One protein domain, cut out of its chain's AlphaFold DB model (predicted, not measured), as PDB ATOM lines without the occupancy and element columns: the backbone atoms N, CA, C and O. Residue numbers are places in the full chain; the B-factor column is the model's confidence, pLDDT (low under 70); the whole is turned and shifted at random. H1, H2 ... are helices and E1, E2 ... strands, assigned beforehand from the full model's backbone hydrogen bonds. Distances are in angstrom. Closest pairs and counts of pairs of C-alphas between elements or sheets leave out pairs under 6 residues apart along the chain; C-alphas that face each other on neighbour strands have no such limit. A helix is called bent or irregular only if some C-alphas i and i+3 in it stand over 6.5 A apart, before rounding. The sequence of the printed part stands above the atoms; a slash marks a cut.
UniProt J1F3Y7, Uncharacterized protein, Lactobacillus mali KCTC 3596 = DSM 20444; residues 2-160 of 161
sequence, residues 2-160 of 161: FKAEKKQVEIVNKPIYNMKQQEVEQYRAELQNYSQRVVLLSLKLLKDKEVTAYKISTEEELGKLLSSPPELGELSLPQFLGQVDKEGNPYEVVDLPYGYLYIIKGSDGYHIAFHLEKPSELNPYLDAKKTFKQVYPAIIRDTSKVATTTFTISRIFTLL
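What this domain is: This is residues 2 to 160 of the 161 residues of an uncharacterized protein of Lactobacillus mali KCTC 3596 = DSM 20444 (UniProt J1F3Y7). One antiparallel sheet has H1b, H2 and H3 packed over one face, two layers with helices on one face of a sheet, while residues 2 to 19 of the very long helix H1 stick out as an arm. The printed part has 159 residues, in order H1 E1 H2 E2 E3 E4 H3 H4; the sheet runs E1 E4 E3 E2, and the class is mixed, helices and strands. The whole is loose, radius of gyration of the C-alphas 19.7 A, spanning 71 by 37 by 30 A.

Where its parts are: Find C-alpha 2 at (-0.942, 48.319, 30.368), where H1, residues 2 to 48, begins; by its hydrogen bonds it was assigned as one helix, but it is bent, C-alphas 12 and 15 being 6.6 A apart. Its arms are H1a, residues 2 to 12, and H1b, residues 15 to 48, 49.3 A long. Next come E1, residues 53 to 56, H2, residues 61 to 66, and a meander, each strand the antiparallel neighbour of the one before: E2, residues 90 to 96, E3, residues 99 to 106, and E4, residues 109 to 116, 23.4 A. H3, residues 128 to 146, is irregular, C-alphas 134 and 137 being 7.1 A apart; H4, residues 150 to 159, ends at C-alpha 159, (4.336, 23.936, 6.507).

How they stand to each other: Within hydrogen-bond range look for N 54 and O 112 at 2.9 A between E1 and E4, N 102 and O 113 at 2.8 A between E4 and E3, and N 94 and O 101 at 2.8 A between E3 and E2. H1b runs across the strands, height over the sheet 8.9 A. It touches H2, closest C-alphas Leu 41 and Leu 62, 6.6 A, and H3, closest Lys 47 and Lys 133, 7.3 A. H4 only grazes the sheet. H1a, H1b and H2 have every O i to N i+4 pair within range, H3 11 of 15, H4 0 of 6, with 1 of 7 O i to N i+3 pairs.

The domain as a whole: The C-alphas farthest apart, Ala 4 and Tyr 125, are 71.7 A apart. The printed part has no cut; the links H2 to E2 and E4 to H3 are long. Confidence is under 70 at residues 2 to 9, 117 to 130 and 142 to 160.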
ATOM      1  N   PHE A   2      -1.396  49.261  31.418       51.31
ATOM      2  CA  PHE A   2      -0.942  48.319  30.368       51.31
ATOM      3  C   PHE A   2      -0.010  48.864  29.260       51.31
ATOM      4  O   PHE A   2       0.816  48.132  28.721       51.31
ATOM      5  N   LYS A   3      -0.108  50.150  28.886       54.62
ATOM      6  CA  LYS A   3       0.752  50.737  27.835       54.62
ATOM      7  C   LYS A   3       2.209  50.950  28.274       54.62
ATOM      8  O   LYS A   3       3.086  50.942  27.417       54.62
ATOM      9  N   ALA A   4       2.461  51.163  29.568       57.31
ATOM     10  CA  ALA A   4       3.813  51.380  30.091       57.31
ATOM     11  C   ALA A   4       4.597  50.060  30.156       57.31
ATOM     12  O   ALA A   4       5.737  50.004  29.701       57.31
ATOM     13  N   GLU A   5       3.934  48.987  30.595       62.19
ATOM     14  CA  GLU A   5       4.477  47.624  30.605       62.19
ATOM     15  C   GLU A   5       4.777  47.126  29.189       62.19
ATOM     16  O   GLU A   5       5.871  46.637  28.933       62.19
ATOM     17  N   LYS A   6       3.869  47.346  28.224       65.12
ATOM     18  CA  LYS A   6       4.103  46.965  26.822       65.12
ATOM     19  C   LYS A   6       5.349  47.636  26.230       65.12
ATOM     20  O   LYS A   6       6.132  46.983  25.549       65.12
ATOM     21  N   LYS A   7       5.565  48.919  26.533       67.75
ATOM     22  CA  LYS A   7       6.736  49.675  26.062       67.75
ATOM     23  C   LYS A   7       8.041  49.153  26.676       67.75
ATOM     24  O   LYS A   7       9.055  49.096  25.992       67.75
ATOM     25  N   GLN A   8       8.014  48.754  27.948       64.62
ATOM     26  CA  GLN A   8       9.154  48.122  28.620       64.62
ATOM     27  C   GLN A   8       9.458  46.734  28.051       64.62
ATOM     28  O   GLN A   8      10.616  46.441  27.770       64.62
ATOM     29  N   VAL A   9       8.430  45.921  27.799       67.06
ATOM     30  CA  VAL A   9       8.570  44.606  27.158       67.06
ATOM     31  C   VAL A   9       9.150  44.744  25.746       67.06
ATOM     32  O   VAL A   9      10.060  44.006  25.390       67.06
ATOM     33  N   GLU A  10       8.705  45.723  24.954       71.75
ATOM     34  CA  GLU A  10       9.270  45.997  23.623       71.75
ATOM     35  C   GLU A  10      10.749  46.413  23.684       71.75
ATOM     36  O   GLU A  10      11.550  45.936  22.882       71.75
ATOM     37  N   ILE A  11      11.139  47.262  24.641       76.06
ATOM     38  CA  ILE A  11      12.538  47.695  24.805       76.06
ATOM     39  C   ILE A  11      13.438  46.524  25.220       76.06
ATOM     40  O   ILE A  11      14.539  46.396  24.687       76.06
ATOM     41  N   VAL A  12      12.973  45.662  26.128       80.06
ATOM     42  CA  VAL A  12      13.728  44.490  26.608       80.06
ATOM     43  C   VAL A  12      13.804  43.390  25.546       80.06
ATOM     44  O   VAL A  12      14.846  42.756  25.390       80.06
ATOM     45  N   ASN A  13      12.737  43.190  24.771       83.81
ATOM     46  CA  ASN A  13      12.680  42.134  23.761       83.81
ATOM     47  C   ASN A  13      13.341  42.525  22.439       83.81
ATOM     48  O   ASN A  13      13.721  41.640  21.679       83.81
ATOM     49  N   LYS A  14      13.497  43.819  22.134       85.94
ATOM     50  CA  LYS A  14      14.103  44.268  20.871       85.94
ATOM     51  C   LYS A  14      15.537  43.745  20.661       85.94
ATOM     52  O   LYS A  14      15.808  43.274  19.557       85.94
ATOM     53  N   PRO A  15      16.445  43.762  21.657       87.81
ATOM     54  CA  PRO A  15      17.753  43.120  21.536       87.81
ATOM     55  C   PRO A  15      17.655  41.619  21.245       87.81
ATOM     56  O   PRO A  15      18.308  41.148  20.320       87.81
ATOM     57  N   ILE A  16      16.792  40.892  21.965       85.44
ATOM     58  CA  ILE A  16      16.585  39.446  21.773       85.44
ATOM     59  C   ILE A  16      16.067  39.169  20.359       85.44
ATOM     60  O   ILE A  16      16.580  38.298  19.664       85.44
ATOM     61  N   TYR A  17      15.085  39.948  19.907       84.69
ATOM     62  CA  TYR A  17      14.547  39.861  18.557       84.69
ATOM     63  C   TYR A  17      15.636  40.080  17.501       84.69
ATOM     64  O   TYR A  17      15.758  39.273  16.586       84.69
ATOM     65  N   ASN A  18      16.461  41.121  17.646       87.75
ATOM     66  CA  ASN A  18      17.558  41.393  16.717       87.75
ATOM     67  C   ASN A  18      18.595  40.262  16.702       87.75
ATOM     68  O   ASN A  18      19.042  39.876  15.626       87.75
ATOM     69  N   MET A  19      18.947  39.708  17.868       88.31
ATOM     70  CA  MET A  19      19.838  38.547  17.958       88.31
ATOM     71  C   MET A  19      19.250  37.339  17.223       88.31
ATOM     72  O   MET A  19      19.928  36.739  16.398       88.31
ATOM     73  N   LYS A  20      17.963  37.032  17.433       86.06
ATOM     74  CA  LYS A  20      17.284  35.946  16.710       86.06
ATOM     75  C   LYS A  20      17.214  36.191  15.203       86.06
ATOM     76  O   LYS A  20      17.374  35.247  14.441       86.06
ATOM     77  N   GLN A  21      17.021  37.433  14.752       87.31
ATOM     78  CA  GLN A  21      17.101  37.759  13.321       87.31
ATOM     79  C   GLN A  21      18.505  37.496  12.757       87.31
ATOM     80  O   GLN A  21      18.624  36.903  11.690       87.31
ATOM     81  N   GLN A  22      19.561  37.859  13.489       88.56
ATOM     82  CA  GLN A  22      20.941  37.581  13.078       88.56
ATOM     83  C   GLN A  22      21.240  36.078  13.025       88.56
ATOM     84  O   GLN A  22      21.812  35.617  12.042       88.56
ATOM     85  N   GLU A  23      20.807  35.305  14.027       88.81
ATOM     86  CA  GLU A  23      20.920  33.836  14.026       88.81
ATOM     87  C   GLU A  23      20.213  33.224  12.801       88.81
ATOM     88  O   GLU A  23      20.763  32.356  12.128       88.81
ATOM     89  N   VAL A  24      19.016  33.719  12.460       87.12
ATOM     90  CA  VAL A  24      18.260  33.287  11.272       87.12
ATOM     91  C   VAL A  24      19.015  33.594   9.977       87.12
ATOM     92  O   VAL A  24      19.064  32.747   9.083       87.12
ATOM     93  N   GLU A  25      19.579  34.793   9.841       87.62
ATOM     94  CA  GLU A  25      20.346  35.188   8.655       87.62
ATOM     95  C   GLU A  25      21.623  34.357   8.499       87.62
ATOM     96  O   GLU A  25      21.904  33.869   7.401       87.62
ATOM     97  N   GLN A  26      22.351  34.139   9.596       89.31
ATOM     98  CA  GLN A  26      23.553  33.303   9.626       89.31
ATOM     99  C   GLN A  26      23.230  31.865   9.224       89.31
ATOM    100  O   GLN A  26      23.820  31.351   8.274       89.31
ATOM    101  N   TYR A  27      22.224  31.257   9.858       88.88
ATOM    102  CA  TYR A  27      21.798  29.898   9.537       88.88
ATOM    103  C   TYR A  27      21.399  29.751   8.064       88.88
ATOM    104  O   TYR A  27      21.784  28.791   7.398       88.88
ATOM    105  N   ARG A  28      20.651  30.717   7.514       87.06
ATOM    106  CA  ARG A  28      20.258  30.699   6.097       87.06
ATOM    107  C   ARG A  28      21.465  30.745   5.167       87.06
ATOM    108  O   ARG A  28      21.495  29.994   4.193       87.06
ATOM    109  N   ALA A  29      22.448  31.595   5.461       86.81
ATOM    110  CA  ALA A  29      23.667  31.694   4.667       86.81
ATOM    111  C   ALA A  29      24.495  30.399   4.735       86.81
ATOM    112  O   ALA A  29      24.957  29.899   3.707       86.81
ATOM    113  N   GLU A  30      24.642  29.819   5.927       90.38
ATOM    114  CA  GLU A  30      25.340  28.547   6.128       90.38
ATOM    115  C   GLU A  30      24.651  27.395   5.396       90.38
ATOM    116  O   GLU A  30      25.300  26.664   4.646       90.38
ATOM    117  N   LEU A  31      23.331  27.271   5.547       88.38
ATOM    118  CA  LEU A  31      22.527  26.256   4.874       88.38
ATOM    119  C   LEU A  31      22.601  26.383   3.349       88.38
ATOM    120  O   LEU A  31      22.724  25.373   2.653       88.38
ATOM    121  N   GLN A  32      22.569  27.609   2.822       86.50
ATOM    122  CA  GLN A  32      22.704  27.863   1.392       86.50
ATOM    123  C   GLN A  32      24.073  27.407   0.866       86.50
ATOM    124  O   GLN A  32      24.139  26.667  -0.119       86.50
ATOM    125  N   ASN A  33      25.160  27.802   1.534       87.50
ATOM    126  CA  ASN A  33      26.520  27.409   1.156       87.50
ATOM    127  C   ASN A  33      26.718  25.890   1.255       87.50
ATOM    128  O   ASN A  33      27.306  25.264   0.368       87.50
ATOM    129  N   TYR A  34      26.191  25.284   2.319       91.31
ATOM    130  CA  TYR A  34      26.200  23.842   2.516       91.31
ATOM    131  C   TYR A  34      25.472  23.115   1.378       91.31
ATOM    132  O   TYR A  34      26.040  22.220   0.749       91.31
ATOM    133  N   SER A  35      24.246  23.540   1.057       89.62
ATOM    134  CA  SER A  35      23.432  22.953  -0.011       89.62
ATOM    135  C   SER A  35      24.124  23.047  -1.372       89.62
ATOM    136  O   SER A  35      24.233  22.042  -2.077       89.62
ATOM    137  N   GLN A  36      24.693  24.209  -1.713       87.19
ATOM    138  CA  GLN A  36      25.491  24.379  -2.932       87.19
ATOM    139  C   GLN A  36      26.648  23.383  -3.004       87.19
ATOM    140  O   GLN A  36      26.862  22.745  -4.038       87.19
ATOM    141  N   ARG A  37      27.394  23.231  -1.904       89.81
ATOM    142  CA  ARG A  37      28.535  22.317  -1.843       89.81
ATOM    143  C   ARG A  37      28.100  20.864  -2.027       89.81
ATOM    144  O   ARG A  37      28.726  20.152  -2.813       89.81
ATOM    145  N   VAL A  38      27.019  20.442  -1.366       92.56
ATOM    146  CA  VAL A  38      26.438  19.100  -1.529       92.56
ATOM    147  C   VAL A  38      26.036  18.857  -2.980       92.56
ATOM    148  O   VAL A  38      26.409  17.830  -3.546       92.56
ATOM    149  N   VAL A  39      25.332  19.800  -3.611       91.06
ATOM    150  CA  VAL A  39      24.895  19.678  -5.010       91.06
ATOM    151  C   VAL A  39      26.092  19.543  -5.946       91.06
ATOM    152  O   VAL A  39      26.138  18.614  -6.750       91.06
ATOM    153  N   LEU A  40      27.082  20.433  -5.840       89.69
ATOM    154  CA  LEU A  40      28.253  20.417  -6.719       89.69
ATOM    155  C   LEU A  40      29.043  19.113  -6.591       89.69
ATOM    156  O   LEU A  40      29.398  18.514  -7.609       89.69
ATOM    157  N   LEU A  41      29.281  18.646  -5.361       92.44
ATOM    158  CA  LEU A  41      29.972  17.380  -5.115       92.44
ATOM    159  C   LEU A  41      29.163  16.180  -5.615       92.44
ATOM    160  O   LEU A  41      29.732  15.293  -6.245       92.44
ATOM    161  N   SER A  42      27.845  16.176  -5.406       92.88
ATOM    162  CA  SER A  42      26.961  15.103  -5.878       92.88
ATOM    163  C   SER A  42      26.966  15.009  -7.400       92.88
ATOM    164  O   SER A  42      27.197  13.940  -7.962       92.88
ATOM    165  N   LEU A  43      26.781  16.136  -8.091       90.25
ATOM    166  CA  LEU A  43      26.783  16.181  -9.552       90.25
ATOM    167  C   LEU A  43      28.151  15.803 -10.128       90.25
ATOM    168  O   LEU A  43      28.217  15.094 -11.131       90.25
ATOM    169  N   LYS A  44      29.244  16.264  -9.503       90.56
ATOM    170  CA  LYS A  44      30.605  15.878  -9.888       90.56
ATOM    171  C   LYS A  44      30.812  14.371  -9.736       90.56
ATOM    172  O   LYS A  44      31.248  13.742 -10.690       90.56
ATOM    173  N   LEU A  45      30.432  13.789  -8.599       92.19
ATOM    174  CA  LEU A  45      30.542  12.349  -8.353       92.19
ATOM    175  C   LEU A  45      29.778  11.534  -9.405       92.19
ATOM    176  O   LEU A  45      30.338  10.617 -10.000       92.19
ATOM    177  N   LEU A  46      28.520  11.895  -9.667       91.06
ATOM    178  CA  LEU A  46      27.688  11.235 -10.676       91.06
ATOM    179  C   LEU A  46      28.307  11.324 -12.077       91.06
ATOM    180  O   LEU A  46      28.355  10.330 -12.805       91.06
ATOM    181  N   LYS A  47      28.844  12.494 -12.438       88.56
ATOM    182  CA  LYS A  47      29.552  12.696 -13.705       88.56
ATOM    183  C   LYS A  47      30.809  11.840 -13.801       88.56
ATOM    184  O   LYS A  47      30.966  11.141 -14.798       88.56
ATOM    185  N   ASP A  48      31.678  11.894 -12.797       90.69
ATOM    186  CA  ASP A  48      32.967  11.196 -12.788       90.69
ATOM    187  C   ASP A  48      32.775   9.670 -12.837       90.69
ATOM    188  O   ASP A  48      33.582   8.952 -13.423       90.69
ATOM    189  N   LYS A  49      31.674   9.171 -12.262       90.31
ATOM    190  CA  LYS A  49      31.273   7.756 -12.294       90.31
ATOM    191  C   LYS A  49      30.436   7.372 -13.521       90.31
ATOM    192  O   LYS A  49      30.121   6.198 -13.685       90.31
ATOM    193  N   GLU A  50      30.059   8.332 -14.362       88.25
ATOM    194  CA  GLU A  50      29.172   8.153 -15.521       88.25
ATOM    195  C   GLU A  50      27.832   7.451 -15.201       88.25
ATOM    196  O   GLU A  50      27.319   6.614 -15.960       88.25
ATOM    197  N   VAL A  51      27.239   7.804 -14.060       88.25
ATOM    198  CA  VAL A  51      25.957   7.273 -13.575       88.25
ATOM    199  C   VAL A  51      25.014   8.407 -13.183       88.25
ATOM    200  O   VAL A  51      25.432   9.537 -12.970       88.25
ATOM    201  N   THR A  52      23.723   8.103 -13.079       87.12
ATOM    202  CA  THR A  52      22.702   9.042 -12.588       87.12
ATOM    203  C   THR A  52      22.280   8.750 -11.152       87.12
ATOM    204  O   THR A  52      21.569   9.551 -10.565       87.12
ATOM    205  N   ALA A  53      22.725   7.636 -10.571       91.50
ATOM    206  CA  ALA A  53      22.486   7.299  -9.176       91.50
ATOM    207  C   ALA A  53      23.708   6.597  -8.578       91.50
ATOM    208  O   ALA A  53      24.402   5.853  -9.276       91.50
ATOM    209  N   TYR A  54      23.975   6.835  -7.295       93.94
ATOM    210  CA  TYR A  54      25.134   6.282  -6.600       93.94
ATOM    211  C   TYR A  54      24.863   6.126  -5.096       93.94
ATOM    212  O   TYR A  54      24.200   6.966  -4.488       93.94
ATOM    213  N   LYS A  55      25.371   5.042  -4.493       95.19
ATOM    214  CA  LYS A  55      25.367   4.836  -3.036       95.19
ATOM    215  C   LYS A  55      26.713   5.303  -2.480       95.19
ATOM    216  O   LYS A  55      27.749   4.817  -2.914       95.19
ATOM    217  N   ILE A  56      26.664   6.236  -1.543       94.44
ATOM    218  CA  ILE A  56      27.798   6.895  -0.903       94.44
ATOM    219  C   ILE A  56      27.966   6.316   0.499       94.44
ATOM    220  O   ILE A  56      27.017   6.316   1.288       94.44
ATOM    221  N   SER A  57      29.173   5.870   0.827       92.88
ATOM    222  CA  SER A  57      29.555   5.528   2.198       92.88
ATOM    223  C   SER A  57      29.753   6.786   3.050       92.88
ATOM    224  O   SER A  57      30.217   7.813   2.554       92.88
ATOM    225  N   THR A  58      29.478   6.710   4.354       90.38
ATOM    226  CA  THR A  58      29.740   7.804   5.311       90.38
ATOM    227  C   THR A  58      31.211   8.216   5.376       90.38
ATOM    228  O   THR A  58      31.510   9.332   5.786       90.38
ATOM    229  N   GLU A  59      32.126   7.348   4.938       89.50
ATOM    230  CA  GLU A  59      33.568   7.615   4.936       89.50
ATOM    231  C   GLU A  59      34.053   8.443   3.736       89.50
ATOM    232  O   GLU A  59      35.142   9.031   3.781       89.50
ATOM    233  N   GLU A  60      33.256   8.510   2.667       89.94
ATOM    234  CA  GLU A  60      33.553   9.311   1.478       89.94
ATOM    235  C   GLU A  60      33.383  10.810   1.768       89.94
ATOM    236  O   GLU A  60      32.614  11.198   2.642       89.94
ATOM    237  N   GLU A  61      34.062  11.683   1.011       92.06
ATOM    238  CA  GLU A  61      34.006  13.144   1.214       92.06
ATOM    239  C   GLU A  61      32.562  13.673   1.270       92.06
ATOM    240  O   GLU A  61      32.191  14.402   2.193       92.06
ATOM    241  N   LEU A  62      31.729  13.264   0.308       93.38
ATOM    242  CA  LEU A  62      30.321  13.649   0.266       93.38
ATOM    243  C   LEU A  62      29.519  13.019   1.415       93.38
ATOM    244  O   LEU A  62      28.647  13.677   1.971       93.38
ATOM    245  N   GLY A  63      29.835  11.785   1.817       93.56
ATOM    246  CA  GLY A  63      29.196  11.118   2.954       93.56
ATOM    247  C   GLY A  63      29.503  11.795   4.291       93.56
ATOM    248  O   GLY A  63      28.607  11.942   5.125       93.56
ATOM    249  N   LYS A  64      30.732  12.295   4.464       94.19
ATOM    250  CA  LYS A  64      31.142  13.108   5.617       94.19
ATOM    251  C   LYS A  64      30.401  14.438   5.641       94.19
ATOM    252  O   LYS A  64      29.865  14.809   6.677       94.19
ATOM    253  N   LEU A  65      30.293  15.114   4.493       94.19
ATOM    254  CA  LEU A  65      29.532  16.360   4.383       94.19
ATOM    255  C   LEU A  65      28.045  16.150   4.710       94.19
ATOM    256  O   LEU A  65      27.475  16.907   5.492       94.19
ATOM    257  N   LEU A  66      27.423  15.106   4.159       93.75
ATOM    258  CA  LEU A  66      26.015  14.764   4.411       93.75
ATOM    259  C   LEU A  66      25.745  14.378   5.871       93.75
ATOM    260  O   LEU A  66      24.649  14.601   6.374       93.75
ATOM    261  N   SER A  67      26.752  13.850   6.567       92.56
ATOM    262  CA  SER A  67      26.672  13.516   7.996       92.56
ATOM    263  C   SER A  67      26.852  14.714   8.929       92.56
ATOM    264  O   SER A  67      26.697  14.562  10.138       92.56
ATOM    265  N   SER A  68      27.170  15.895   8.397       91.31
ATOM    266  CA  SER A  68      27.393  17.111   9.186       91.31
ATOM    267  C   SER A  68      26.678  18.324   8.575       91.31
ATOM    268  O   SER A  68      27.343  19.255   8.110       91.31
ATOM    269  N   PRO A  69      25.330  18.319   8.514       90.25
ATOM    270  CA  PRO A  69      24.563  19.488   8.091       90.25
ATOM    271  C   PRO A  69      24.659  20.632   9.121       90.25
ATOM    272  O   PRO A  69      24.913  20.363  10.295       90.25
ATOM    273  N   PRO A  70      24.434  21.898   8.715       89.12
ATOM    274  CA  PRO A  70      24.409  23.035   9.631       89.12
ATOM    275  C   PRO A  70      23.370  22.849  10.737       89.12
ATOM    276  O   PRO A  70      22.232  22.441  10.475       89.12
ATOM    277  N   GLU A  71      23.761  23.165  11.967       85.38
ATOM    278  CA  GLU A  71      22.913  22.993  13.142       85.38
ATOM    279  C   GLU A  71      21.790  24.036  13.161       85.38
ATOM    280  O   GLU A  71      22.022  25.234  13.036       85.38
ATOM    281  N   LEU A  72      20.549  23.571  13.319       81.19
ATOM    282  CA  LEU A  72      19.364  24.431  13.363       81.19
ATOM    283  C   LEU A  72      19.190  25.142  14.721       81.19
ATOM    284  O   LEU A  72      18.612  26.227  14.793       81.19
ATOM    285  N   GLY A  73      19.668  24.526  15.806       80.25
ATOM    286  CA  GLY A  73      19.438  25.005  17.170       80.25
ATOM    287  C   GLY A  73      17.945  25.095  17.513       80.25
ATOM    288  O   GLY A  73      17.167  24.199  17.199       80.25
ATOM    289  N   GLU A  74      17.541  26.194  18.155       78.00
ATOM    290  CA  GLU A  74      16.145  26.472  18.540       78.00
ATOM    291  C   GLU A  74      15.341  27.210  17.451       78.00
ATOM    292  O   GLU A  74      14.214  27.656  17.685       78.00
ATOM    293  N   LEU A  75      15.914  27.404  16.260       79.00
ATOM    294  CA  LEU A  75      15.246  28.136  15.191       79.00
ATOM    295  C   LEU A  75      14.142  27.277  14.571       79.00
ATOM    296  O   LEU A  75      14.362  26.141  14.167       79.00
ATOM    297  N   SER A  76      12.949  27.842  14.401       79.94
ATOM    298  CA  SER A  76      11.864  27.205  13.639       79.94
ATOM    299  C   SER A  76      12.068  27.386  12.128       79.94
ATOM    300  O   SER A  76      11.226  27.958  11.436       79.94
ATOM    301  N   LEU A  77      13.223  26.953  11.620       80.44
ATOM    302  CA  LEU A  77      13.560  26.949  10.195       80.44
ATOM    303  C   LEU A  77      13.734  25.510   9.699       80.44
ATOM    304  O   LEU A  77      13.910  24.595  10.499       80.44
ATOM    305  N   PRO A  78      13.685  25.265   8.384       79.75
ATOM    306  CA  PRO A  78      13.769  23.899   7.899       79.75
ATOM    307  C   PRO A  78      15.242  23.462   7.756       79.75
ATOM    308  O   PRO A  78      16.070  24.203   7.220       79.75
ATOM    309  N   GLN A  79      15.558  22.245   8.200       86.19
ATOM    310  CA  GLN A  79      16.906  21.656   8.166       86.19
ATOM    311  C   GLN A  79      17.199  20.915   6.857       86.19
ATOM    312  O   GLN A  79      16.270  20.476   6.183       86.19
ATOM    313  N   PHE A  80      18.471  20.768   6.478       86.94
ATOM    314  CA  PHE A  80      18.847  19.876   5.372       86.94
ATOM    315  C   PHE A  80      18.540  18.419   5.742       86.94
ATOM    316  O   PHE A  80      18.778  18.035   6.885       86.94
ATOM    317  N   LEU A  81      18.012  17.620   4.806       87.06
ATOM    318  CA  LEU A  81      17.449  16.286   5.103       87.06
ATOM    319  C   LEU A  81      16.315  16.346   6.149       87.06
ATOM    320  O   LEU A  81      16.152  15.452   6.974       87.06
ATOM    321  N   GLY A  82      15.539  17.434   6.149       81.31
ATOM    322  CA  GLY A  82      14.438  17.638   7.094       81.31
ATOM    323  C   GLY A  82      13.161  16.861   6.775       81.31
ATOM    324  O   GLY A  82      12.243  16.864   7.591       81.31
ATOM    325  N   GLN A  83      13.080  16.231   5.603       84.06
ATOM    326  CA  GLN A  83      11.911  15.473   5.159       84.06
ATOM    327  C   GLN A  83      12.103  13.992   5.473       84.06
ATOM    328  O   GLN A  83      13.233  13.520   5.522       84.06
ATOM    329  N   VAL A  84      11.011  13.257   5.679       86.44
ATOM    330  CA  VAL A  84      11.045  11.828   6.018       86.44
ATOM    331  C   VAL A  84      10.161  11.063   5.041       86.44
ATOM    332  O   VAL A  84       9.026  11.478   4.791       86.44
ATOM    333  N   ASP A  85      10.700  10.012   4.425       83.25
ATOM    334  CA  ASP A  85       9.962   9.183   3.469       83.25
ATOM    335  C   ASP A  85       8.950   8.261   4.180       83.25
ATOM    336  O   ASP A  85       8.727   8.350   5.391       83.25
ATOM    337  N   LYS A  86       8.286   7.377   3.425       82.62
ATOM    338  CA  LYS A  86       7.278   6.464   3.992       82.62
ATOM    339  C   LYS A  86       7.900   5.420   4.920       82.62
ATOM    340  O   LYS A  86       7.211   4.874   5.777       82.62
ATOM    341  N   GLU A  87       9.179   5.145   4.725       84.12
ATOM    342  CA  GLU A  87       9.985   4.180   5.448       84.12
ATOM    343  C   GLU A  87      10.666   4.792   6.686       84.12
ATOM    344  O   GLU A  87      11.274   4.064   7.469       84.12
ATOM    345  N   GLY A  88      10.539   6.103   6.908       86.06
ATOM    346  CA  GLY A  88      11.148   6.794   8.044       86.06
ATOM    347  C   GLY A  88      12.555   7.336   7.772       86.06
ATOM    348  O   GLY A  88      13.211   7.818   8.697       86.06
ATOM    349  N   ASN A  89      13.034   7.285   6.531       88.81
ATOM    350  CA  ASN A  89      14.366   7.740   6.160       88.81
ATOM    351  C   ASN A  89      14.384   9.244   5.865       88.81
ATOM    352  O   ASN A  89      13.577   9.731   5.063       88.81
ATOM    353  N   PRO A  90      15.346   9.987   6.440       90.81
ATOM    354  CA  PRO A  90      15.571  11.375   6.076       90.81
ATOM    355  C   PRO A  90      15.936  11.525   4.596       90.81
ATOM    356  O   PRO A  90      16.835  10.835   4.102       90.81
ATOM    357  N   TYR A  91      15.291  12.456   3.903       89.50
ATOM    358  CA  TYR A  91      15.587  12.774   2.511       89.50
ATOM    359  C   TYR A  91      15.550  14.279   2.231       89.50
ATOM    360  O   TYR A  91      15.012  15.079   2.999       89.50
ATOM    361  N   GLU A  92      16.161  14.660   1.116       89.06
ATOM    362  CA  GLU A  92      16.150  16.012   0.577       89.06
ATOM    363  C   GLU A  92      15.989  15.955  -0.941       89.06
ATOM    364  O   GLU A  92      16.588  15.115  -1.620       89.06
ATOM    365  N   VAL A  93      15.188  16.877  -1.471       88.50
ATOM    366  CA  VAL A  93      15.019  17.074  -2.912       88.50
ATOM    367  C   VAL A  93      15.506  18.466  -3.249       88.50
ATOM    368  O   VAL A  93      15.001  19.455  -2.718       88.50
ATOM    369  N   VAL A  94      16.502  18.543  -4.122       85.88
ATOM    370  CA  VAL A  94      17.047  19.808  -4.594       85.88
ATOM    371  C   VAL A  94      16.664  19.988  -6.051       85.88
ATOM    372  O   VAL A  94      17.186  19.289  -6.920       85.88
ATOM    373  N   ASP A  95      15.771  20.935  -6.316       82.38
ATOM    374  CA  ASP A  95      15.419  21.318  -7.680       82.38
ATOM    375  C   ASP A  95      16.628  21.942  -8.376       82.38
ATOM    376  O   ASP A  95      17.311  22.818  -7.834       82.38
ATOM    377  N   LEU A  96      16.887  21.475  -9.591       81.19
ATOM    378  CA  LEU A  96      17.969  21.915 -10.450       81.19
ATOM    379  C   LEU A  96      17.396  22.336 -11.811       81.19
ATOM    380  O   LEU A  96      16.305  21.932 -12.206       81.19
ATOM    381  N   PRO A  97      18.135  23.126 -12.596       72.88
ATOM    382  CA  PRO A  97      17.776  23.349 -13.987       72.88
ATOM    383  C   PRO A  97      17.686  21.993 -14.705       72.88
ATOM    384  O   PRO A  97      18.652  21.233 -14.686       72.88
ATOM    385  N   TYR A  98      16.551  21.694 -15.348       72.81
ATOM    386  CA  TYR A  98      16.307  20.459 -16.119       72.81
ATOM    387  C   TYR A  98      16.149  19.164 -15.299       72.81
ATOM    388  O   TYR A  98      16.172  18.071 -15.875       72.81
ATOM    389  N   GLY A  99      16.002  19.238 -13.975       80.00
ATOM    390  CA  GLY A  99      15.880  18.041 -13.148       80.00
ATOM    391  C   GLY A  99      15.863  18.312 -11.655       80.00
ATOM    392  O   GLY A  99      15.776  19.442 -11.204       80.00
ATOM    393  N   TYR A 100      16.005  17.258 -10.869       83.75
ATOM    394  CA  TYR A 100      16.148  17.354  -9.425       83.75
ATOM    395  C   TYR A 100      17.176  16.343  -8.926       83.75
ATOM    396  O   TYR A 100      17.336  15.246  -9.470       83.75
ATOM    397  N   LEU A 101      17.903  16.731  -7.886       88.50
ATOM    398  CA  LEU A 101      18.784  15.851  -7.138       88.50
ATOM    399  C   LEU A 101      18.023  15.335  -5.920       88.50
ATOM    400  O   LEU A 101      17.620  16.105  -5.053       88.50
ATOM    401  N   TYR A 102      17.848  14.025  -5.862       90.31
ATOM    402  CA  TYR A 102      17.262  13.313  -4.741       90.31
ATOM    403  C   TYR A 102      18.375  12.749  -3.859       90.31
ATOM    404  O   TYR A 102      19.292  12.097  -4.361       90.31
ATOM    405  N   ILE A 103      18.304  13.001  -2.555       93.75
ATOM    406  CA  ILE A 103      19.266  12.519  -1.563       93.75
ATOM    407  C   ILE A 103      18.481  11.839  -0.453       93.75
ATOM    408  O   ILE A 103      17.623  12.465   0.154       93.75
ATOM    409  N   ILE A 104      18.787  10.581  -0.159       93.56
ATOM    410  CA  ILE A 104      18.148   9.816   0.917       93.56
ATOM    411  C   ILE A 104      19.207   9.184   1.814       93.56
ATOM    412  O   ILE A 104      20.213   8.656   1.337       93.56
ATOM    413  N   LYS A 105      18.990   9.245   3.126       93.06
ATOM    414  CA  LYS A 105      19.832   8.593   4.129       93.06
ATOM    415  C   LYS A 105      19.356   7.158   4.341       93.06
ATOM    416  O   LYS A 105      18.259   6.942   4.831       93.06
ATOM    417  N   GLY A 106      20.185   6.184   3.980       88.00
ATOM    418  CA  GLY A 106      19.953   4.768   4.264       88.00
ATOM    419  C   GLY A 106      20.697   4.290   5.514       88.00
ATOM    420  O   GLY A 106      21.373   5.065   6.191       88.00
ATOM    421  N   SER A 107      20.618   2.984   5.792       84.06
ATOM    422  CA  SER A 107      21.288   2.353   6.941       84.06
ATOM    423  C   SER A 107      22.818   2.455   6.893       84.06
ATOM    424  O   SER A 107      23.446   2.655   7.927       84.06
ATOM    425  N   ASP A 108      23.409   2.363   5.695       85.00
ATOM    426  CA  ASP A 108      24.870   2.268   5.516       85.00
ATOM    427  C   ASP A 108      25.468   3.493   4.802       85.00
ATOM    428  O   ASP A 108      26.524   3.403   4.174       85.00
ATOM    429  N   GLY A 109      24.761   4.625   4.814       91.94
ATOM    430  CA  GLY A 109      25.206   5.856   4.165       91.94
ATOM    431  C   GLY A 109      24.087   6.563   3.421       91.94
ATOM    432  O   GLY A 109      22.952   6.608   3.886       91.94
ATOM    433  N   TYR A 110      24.401   7.132   2.263       94.88
ATOM    434  CA  TYR A 110      23.467   7.962   1.506       94.88
ATOM    435  C   TYR A 110      23.285   7.417   0.101       94.88
ATOM    436  O   TYR A 110      24.212   6.881  -0.501       94.88
ATOM    437  N   HIS A 111      22.095   7.570  -0.450       94.56
ATOM    438  CA  HIS A 111      21.849   7.341  -1.860       94.56
ATOM    439  C   HIS A 111      21.527   8.675  -2.519       94.56
ATOM    440  O   HIS A 111      20.649   9.404  -2.061       94.56
ATOM    441  N   ILE A 112      22.268   8.994  -3.577       94.31
ATOM    442  CA  ILE A 112      22.014  10.166  -4.409       94.31
ATOM    443  C   ILE A 112      21.527   9.714  -5.775       94.31
ATOM    444  O   ILE A 112      22.071   8.773  -6.355       94.31
ATOM    445  N   ALA A 113      20.530  10.409  -6.304       89.94
ATOM    446  CA  ALA A 113      20.008  10.174  -7.636       89.94
ATOM    447  C   ALA A 113      19.669  11.502  -8.307       89.94
ATOM    448  O   ALA A 113      18.948  12.328  -7.757       89.94
ATOM    449  N   PHE A 114      20.189  11.716  -9.509       87.69
ATOM    450  CA  PHE A 114      19.771  12.806 -10.369       87.69
ATOM    451  C   PHE A 114      18.678  12.313 -11.314       87.69
ATOM    452  O   PHE A 114      18.875  11.368 -12.084       87.69
ATOM    453  N   HIS A 115      17.540  12.990 -11.270       83.50
ATOM    454  CA  HIS A 115      16.414  12.746 -12.148       83.50
ATOM    455  C   HIS A 115      16.261  13.930 -13.091       83.50
ATOM    456  O   HIS A 115      16.164  15.072 -12.655       83.50
ATOM    457  N   LEU A 116      16.227  13.652 -14.388       76.25
ATOM    458  CA  LEU A 116      15.859  14.653 -15.382       76.25
ATOM    459  C   LEU A 116      14.349  14.863 -15.314       76.25
ATOM    460  O   LEU A 116      13.596  13.884 -15.284       76.25
ATOM    461  N   GLU A 117      13.904  16.118 -15.344       66.44
ATOM    462  CA  GLU A 117      12.518  16.389 -15.708       66.44
ATOM    463  C   GLU A 117      12.303  15.775 -17.091       66.44
ATOM    464  O   GLU A 117      13.139  15.954 -17.985       66.44
ATOM    465  N   LYS A 118      11.251  14.954 -17.241       56.59
ATOM    466  CA  LYS A 118      10.972  14.249 -18.499       56.59
ATOM    467  C   LYS A 118      11.146  15.228 -19.666       56.59
ATOM    468  O   LYS A 118      10.620  16.342 -19.585       56.59
ATOM    469  N   PRO A 119      11.808  14.834 -20.769       50.56
ATOM    470  CA  PRO A 119      11.673  15.625 -21.976       50.56
ATOM    471  C   PRO A 119      10.181  15.668 -22.325       50.56
ATOM    472  O   PRO A 119       9.437  14.725 -22.042       50.56
ATOM    473  N   SER A 120       9.767  16.783 -22.922       47.38
ATOM    474  CA  SER A 120       8.535  16.922 -23.702       47.38
ATOM    475  C   SER A 120       8.056  15.583 -24.295       47.38
ATOM    476  O   SER A 120       8.882  14.776 -24.730       47.38
ATOM    477  N   GLU A 121       6.733  15.380 -24.366       51.12
ATOM    478  CA  GLU A 121       6.030  14.194 -24.908       51.12
ATOM    479  C   GLU A 121       6.595  13.637 -26.238       51.12
ATOM    480  O   GLU A 121       6.327  12.498 -26.610       51.12
ATOM    481  N   LEU A 122       7.422  14.416 -26.935       50.03
ATOM    482  CA  LEU A 122       8.070  14.126 -28.205       50.03
ATOM    483  C   LEU A 122       9.303  13.197 -28.150       50.03
ATOM    484  O   LEU A 122       9.771  12.809 -29.220       50.03
ATOM    485  N   ASN A 123       9.868  12.827 -26.988       49.91
ATOM    486  CA  ASN A 123      11.020  11.900 -26.966       49.91
ATOM    487  C   ASN A 123      11.067  10.927 -25.763       49.91
ATOM    488  O   ASN A 123      11.807  11.153 -24.802       49.91
ATOM    489  N   PRO A 124      10.321   9.807 -25.814       52.50
ATOM    490  CA  PRO A 124      10.231   8.836 -24.719       52.50
ATOM    491  C   PRO A 124      11.476   7.944 -24.527       52.50
ATOM    492  O   PRO A 124      11.559   7.249 -23.518       52.50
ATOM    493  N   TYR A 125      12.451   7.959 -25.446       51.31
ATOM    494  CA  TYR A 125      13.642   7.085 -25.417       51.31
ATOM    495  C   TYR A 125      14.919   7.797 -24.960       51.31
ATOM    496  O   TYR A 125      16.032   7.436 -25.349       51.31
ATOM    497  N   LEU A 126      14.773   8.846 -24.156       59.53
ATOM    498  CA  LEU A 126      15.896   9.665 -23.741       59.53
ATOM    499  C   LEU A 126      16.831   8.879 -22.806       59.53
ATOM    500  O   LEU A 126      16.495   8.588 -21.660       59.53
ATOM    501  N   ASP A 127      18.026   8.541 -23.295       67.12
ATOM    502  CA  ASP A 127      19.097   7.985 -22.468       67.12
ATOM    503  C   ASP A 127      19.482   9.021 -21.400       67.12
ATOM    504  O   ASP A 127      20.082  10.063 -21.697       67.12
ATOM    505  N   ALA A 128      19.111   8.743 -20.149       66.56
ATOM    506  CA  ALA A 128      19.329   9.633 -19.015       66.56
ATOM    507  C   ALA A 128      20.817   9.939 -18.787       66.56
ATOM    508  O   ALA A 128      21.150  11.053 -18.390       66.56
ATOM    509  N   LYS A 129      21.732   9.008 -19.098       67.81
ATOM    510  CA  LYS A 129      23.179   9.239 -18.967       67.81
ATOM    511  C   LYS A 129      23.681  10.185 -20.047       67.81
ATOM    512  O   LYS A 129      24.402  11.140 -19.753       67.81
ATOM    513  N   LYS A 130      23.290   9.937 -21.301       67.56
ATOM    514  CA  LYS A 130      23.658  10.797 -22.436       67.56
ATOM    515  C   LYS A 130      23.103  12.208 -22.254       67.56
ATOM    516  O   LYS A 130      23.815  13.182 -22.483       67.56
ATOM    517  N   THR A 131      21.873  12.305 -21.771       71.62
ATOM    518  CA  THR A 131      21.210  13.581 -21.489       71.62
ATOM    519  C   THR A 131      21.861  14.291 -20.322       71.62
ATOM    520  O   THR A 131      22.182  15.465 -20.451       71.62
ATOM    521  N   PHE A 132      22.146  13.593 -19.219       75.75
ATOM    522  CA  PHE A 132      22.864  14.171 -18.087       75.75
ATOM    523  C   PHE A 132      24.200  14.776 -18.527       75.75
ATOM    524  O   PHE A 132      24.470  15.929 -18.214       75.75
ATOM    525  N   LYS A 133      24.993  14.063 -19.341       75.50
ATOM    526  CA  LYS A 133      26.240  14.603 -19.911       75.50
ATOM    527  C   LYS A 133      26.011  15.886 -20.729       75.50
ATOM    528  O   LYS A 133      26.846  16.785 -20.665       75.50
ATOM    529  N   GLN A 134      24.901  15.986 -21.467       75.81
ATOM    530  CA  GLN A 134      24.547  17.169 -22.264       75.81
ATOM    531  C   GLN A 134      24.077  18.352 -21.409       75.81
ATOM    532  O   GLN A 134      24.474  19.484 -21.679       75.81
ATOM    533  N   VAL A 135      23.260  18.110 -20.381       77.38
ATOM    534  CA  VAL A 135      22.712  19.178 -19.529       77.38
ATOM    535  C   VAL A 135      23.655  19.581 -18.398       77.38
ATOM    536  O   VAL A 135      23.561  20.700 -17.906       77.38
ATOM    537  N   TYR A 136      24.605  18.726 -18.011       79.00
ATOM    538  CA  TYR A 136      25.529  18.964 -16.899       79.00
ATOM    539  C   TYR A 136      26.224  20.336 -16.950       79.00
ATOM    540  O   TYR A 136      26.227  21.018 -15.926       79.00
ATOM    541  N   PRO A 137      26.782  20.808 -18.087       78.38
ATOM    542  CA  PRO A 137      27.401  22.132 -18.138       78.38
ATOM    543  C   PRO A 137      26.411  23.265 -17.831       78.38
ATOM    544  O   PRO A 137      26.771  24.221 -17.145       78.38
ATOM    545  N   ALA A 138      25.163  23.146 -18.303       76.69
ATOM    546  CA  ALA A 138      24.106  24.110 -18.015       76.69
ATOM    547  C   ALA A 138      23.696  24.052 -16.537       76.69
ATOM    548  O   ALA A 138      23.605  25.099 -15.903       76.69
ATOM    549  N   ILE A 139      23.561  22.845 -15.974       74.94
ATOM    550  CA  ILE A 139      23.291  22.642 -14.545       74.94
ATOM    551  C   ILE A 139      24.387  23.302 -13.713       74.94
ATOM    552  O   ILE A 139      24.075  24.141 -12.891       74.94
ATOM    553  N   ILE A 140      25.670  23.018 -13.944       78.31
ATOM    554  CA  ILE A 140      26.760  23.614 -13.150       78.31
ATOM    555  C   ILE A 140      26.785  25.141 -13.262       78.31
ATOM    556  O   ILE A 140      26.932  25.826 -12.247       78.31
ATOM    557  N   ARG A 141      26.613  25.685 -14.475       74.12
ATOM    558  CA  ARG A 141      26.546  27.136 -14.688       74.12
ATOM    559  C   ARG A 141      25.401  27.754 -13.891       74.12
ATOM    560  O   ARG A 141      25.596  28.781 -13.248       74.12
ATOM    561  N   ASP A 142      24.224  27.146 -13.932       69.50
ATOM    562  CA  ASP A 142      23.006  27.730 -13.379       69.50
ATOM    563  C   ASP A 142      22.772  27.339 -11.904       69.50
ATOM    564  O   ASP A 142      22.118  28.085 -11.186       69.50
ATOM    565  N   THR A 143      23.410  26.290 -11.372       63.88
ATOM    566  CA  THR A 143      23.452  25.956  -9.932       63.88
ATOM    567  C   THR A 143      24.091  27.078  -9.113       63.88
ATOM    568  O   THR A 143      23.677  27.327  -7.981       63.88
ATOM    569  N   SER A 144      25.024  27.835  -9.704       56.16
ATOM    570  CA  SER A 144      25.536  29.072  -9.094       56.16
ATOM    571  C   SER A 144      24.440  30.131  -8.857       56.16
ATOM    572  O   SER A 144      24.595  30.980  -7.984       56.16
ATOM    573  N   LYS A 145      23.312  30.045  -9.581       52.66
ATOM    574  CA  LYS A 145      22.136  30.928  -9.483       52.66
ATOM    575  C   LYS A 145      20.959  30.311  -8.710       52.66
ATOM    576  O   LYS A 145      20.122  31.051  -8.210       52.66
ATOM    577  N   VAL A 146      20.862  28.980  -8.627       50.53
ATOM    578  CA  VAL A 146      19.669  28.248  -8.130       50.53
ATOM    579  C   VAL A 146      19.614  28.125  -6.606       50.53
ATOM    580  O   VAL A 146      18.536  27.989  -6.034       50.53
ATOM    581  N   ALA A 147      20.746  28.266  -5.915       45.91
ATOM    582  CA  ALA A 147      20.788  28.173  -4.453       45.91
ATOM    583  C   ALA A 147      19.913  29.200  -3.713       45.91
ATOM    584  O   ALA A 147      19.678  29.061  -2.518       45.91
ATOM    585  N   THR A 148      19.448  30.235  -4.412       45.25
ATOM    586  CA  THR A 148      18.654  31.322  -3.840       45.25
ATOM    587  C   THR A 148      17.143  31.067  -3.914       45.25
ATOM    588  O   THR A 148      16.406  31.646  -3.124       45.25
ATOM    589  N   THR A 149      16.658  30.205  -4.818       42.56
ATOM    590  CA  THR A 149      15.218  30.130  -5.155       42.56
ATOM    591  C   THR A 149      14.512  28.887  -4.603       42.56
ATOM    592  O   THR A 149      13.326  28.945  -4.278       42.56
ATOM    593  N   THR A 150      15.224  27.769  -4.445       46.66
ATOM    594  CA  THR A 150      14.615  26.477  -4.074       46.66
ATOM    595  C   THR A 150      14.193  26.408  -2.602       46.66
ATOM    596  O   THR A 150      13.222  25.737  -2.262       46.66
ATOM    597  N   PHE A 151      14.849  27.160  -1.712       43.50
ATOM    598  CA  PHE A 151      14.509  27.166  -0.284       43.50
ATOM    599  C   PHE A 151      13.243  27.965   0.053       43.50
ATOM    600  O   PHE A 151      12.671  27.765   1.126       43.50
ATOM    601  N   THR A 152      12.794  28.865  -0.828       44.22
ATOM    602  CA  THR A 152      11.708  29.802  -0.507       44.22
ATOM    603  C   THR A 152      10.327  29.265  -0.865       44.22
ATOM    604  O   THR A 152       9.368  29.620  -0.194       44.22
ATOM    605  N   ILE A 153      10.189  28.412  -1.885       39.19
ATOM    606  CA  ILE A 153       8.857  28.034  -2.389       39.19
ATOM    607  C   ILE A 153       8.431  26.644  -1.895       39.19
ATOM    608  O   ILE A 153       7.342  26.512  -1.341       39.19
ATOM    609  N   SER A 154       9.280  25.616  -1.996       38.50
ATOM    610  CA  SER A 154       8.884  24.236  -1.652       38.50
ATOM    611  C   SER A 154       8.630  24.021  -0.151       38.50
ATOM    612  O   SER A 154       7.700  23.308   0.221       38.50
ATOM    613  N   ARG A 155       9.394  24.690   0.725       41.22
ATOM    614  CA  ARG A 155       9.274  24.575   2.194       41.22
ATOM    615  C   ARG A 155       8.109  25.369   2.799       41.22
ATOM    616  O   ARG A 155       7.615  24.992   3.857       41.22
ATOM    617  N   ILE A 156       7.645  26.441   2.150       40.78
ATOM    618  CA  ILE A 156       6.477  27.202   2.635       40.78
ATOM    619  C   ILE A 156       5.187  26.403   2.411       40.78
ATOM    620  O   ILE A 156       4.321  26.381   3.282       40.78
ATOM    621  N   PHE A 157       5.063  25.700   1.283       37.44
ATOM    622  CA  PHE A 157       3.853  24.930   0.990       37.44
ATOM    623  C   PHE A 157       3.697  23.661   1.841       37.44
ATOM    624  O   PHE A 157       2.567  23.237   2.069       37.44
ATOM    625  N   THR A 158       4.783  23.069   2.348       40.75
ATOM    626  CA  THR A 158       4.712  21.900   3.244       40.75
ATOM    627  C   THR A 158       4.394  22.249   4.696       40.75
ATOM    628  O   THR A 158       3.793  21.428   5.377       40.75
ATOM    629  N   LEU A 159       4.713  23.460   5.165       36.59
ATOM    630  CA  LEU A 159       4.336  23.936   6.507       36.59
ATOM    631  C   LEU A 159       2.868  24.397   6.615       36.59
ATOM    632  O   LEU A 159       2.385  24.625   7.720       36.59
ATOM    633  N   LEU A 160       2.165  24.557   5.489       38.03
ATOM    634  CA  LEU A 160       0.777  25.043   5.420       38.03
ATOM    635  C   LEU A 160      -0.266  23.932   5.189       38.03
ATOM    636  O   LEU A 160      -1.407  24.242   4.840       38.03
TER     637      LEU A 160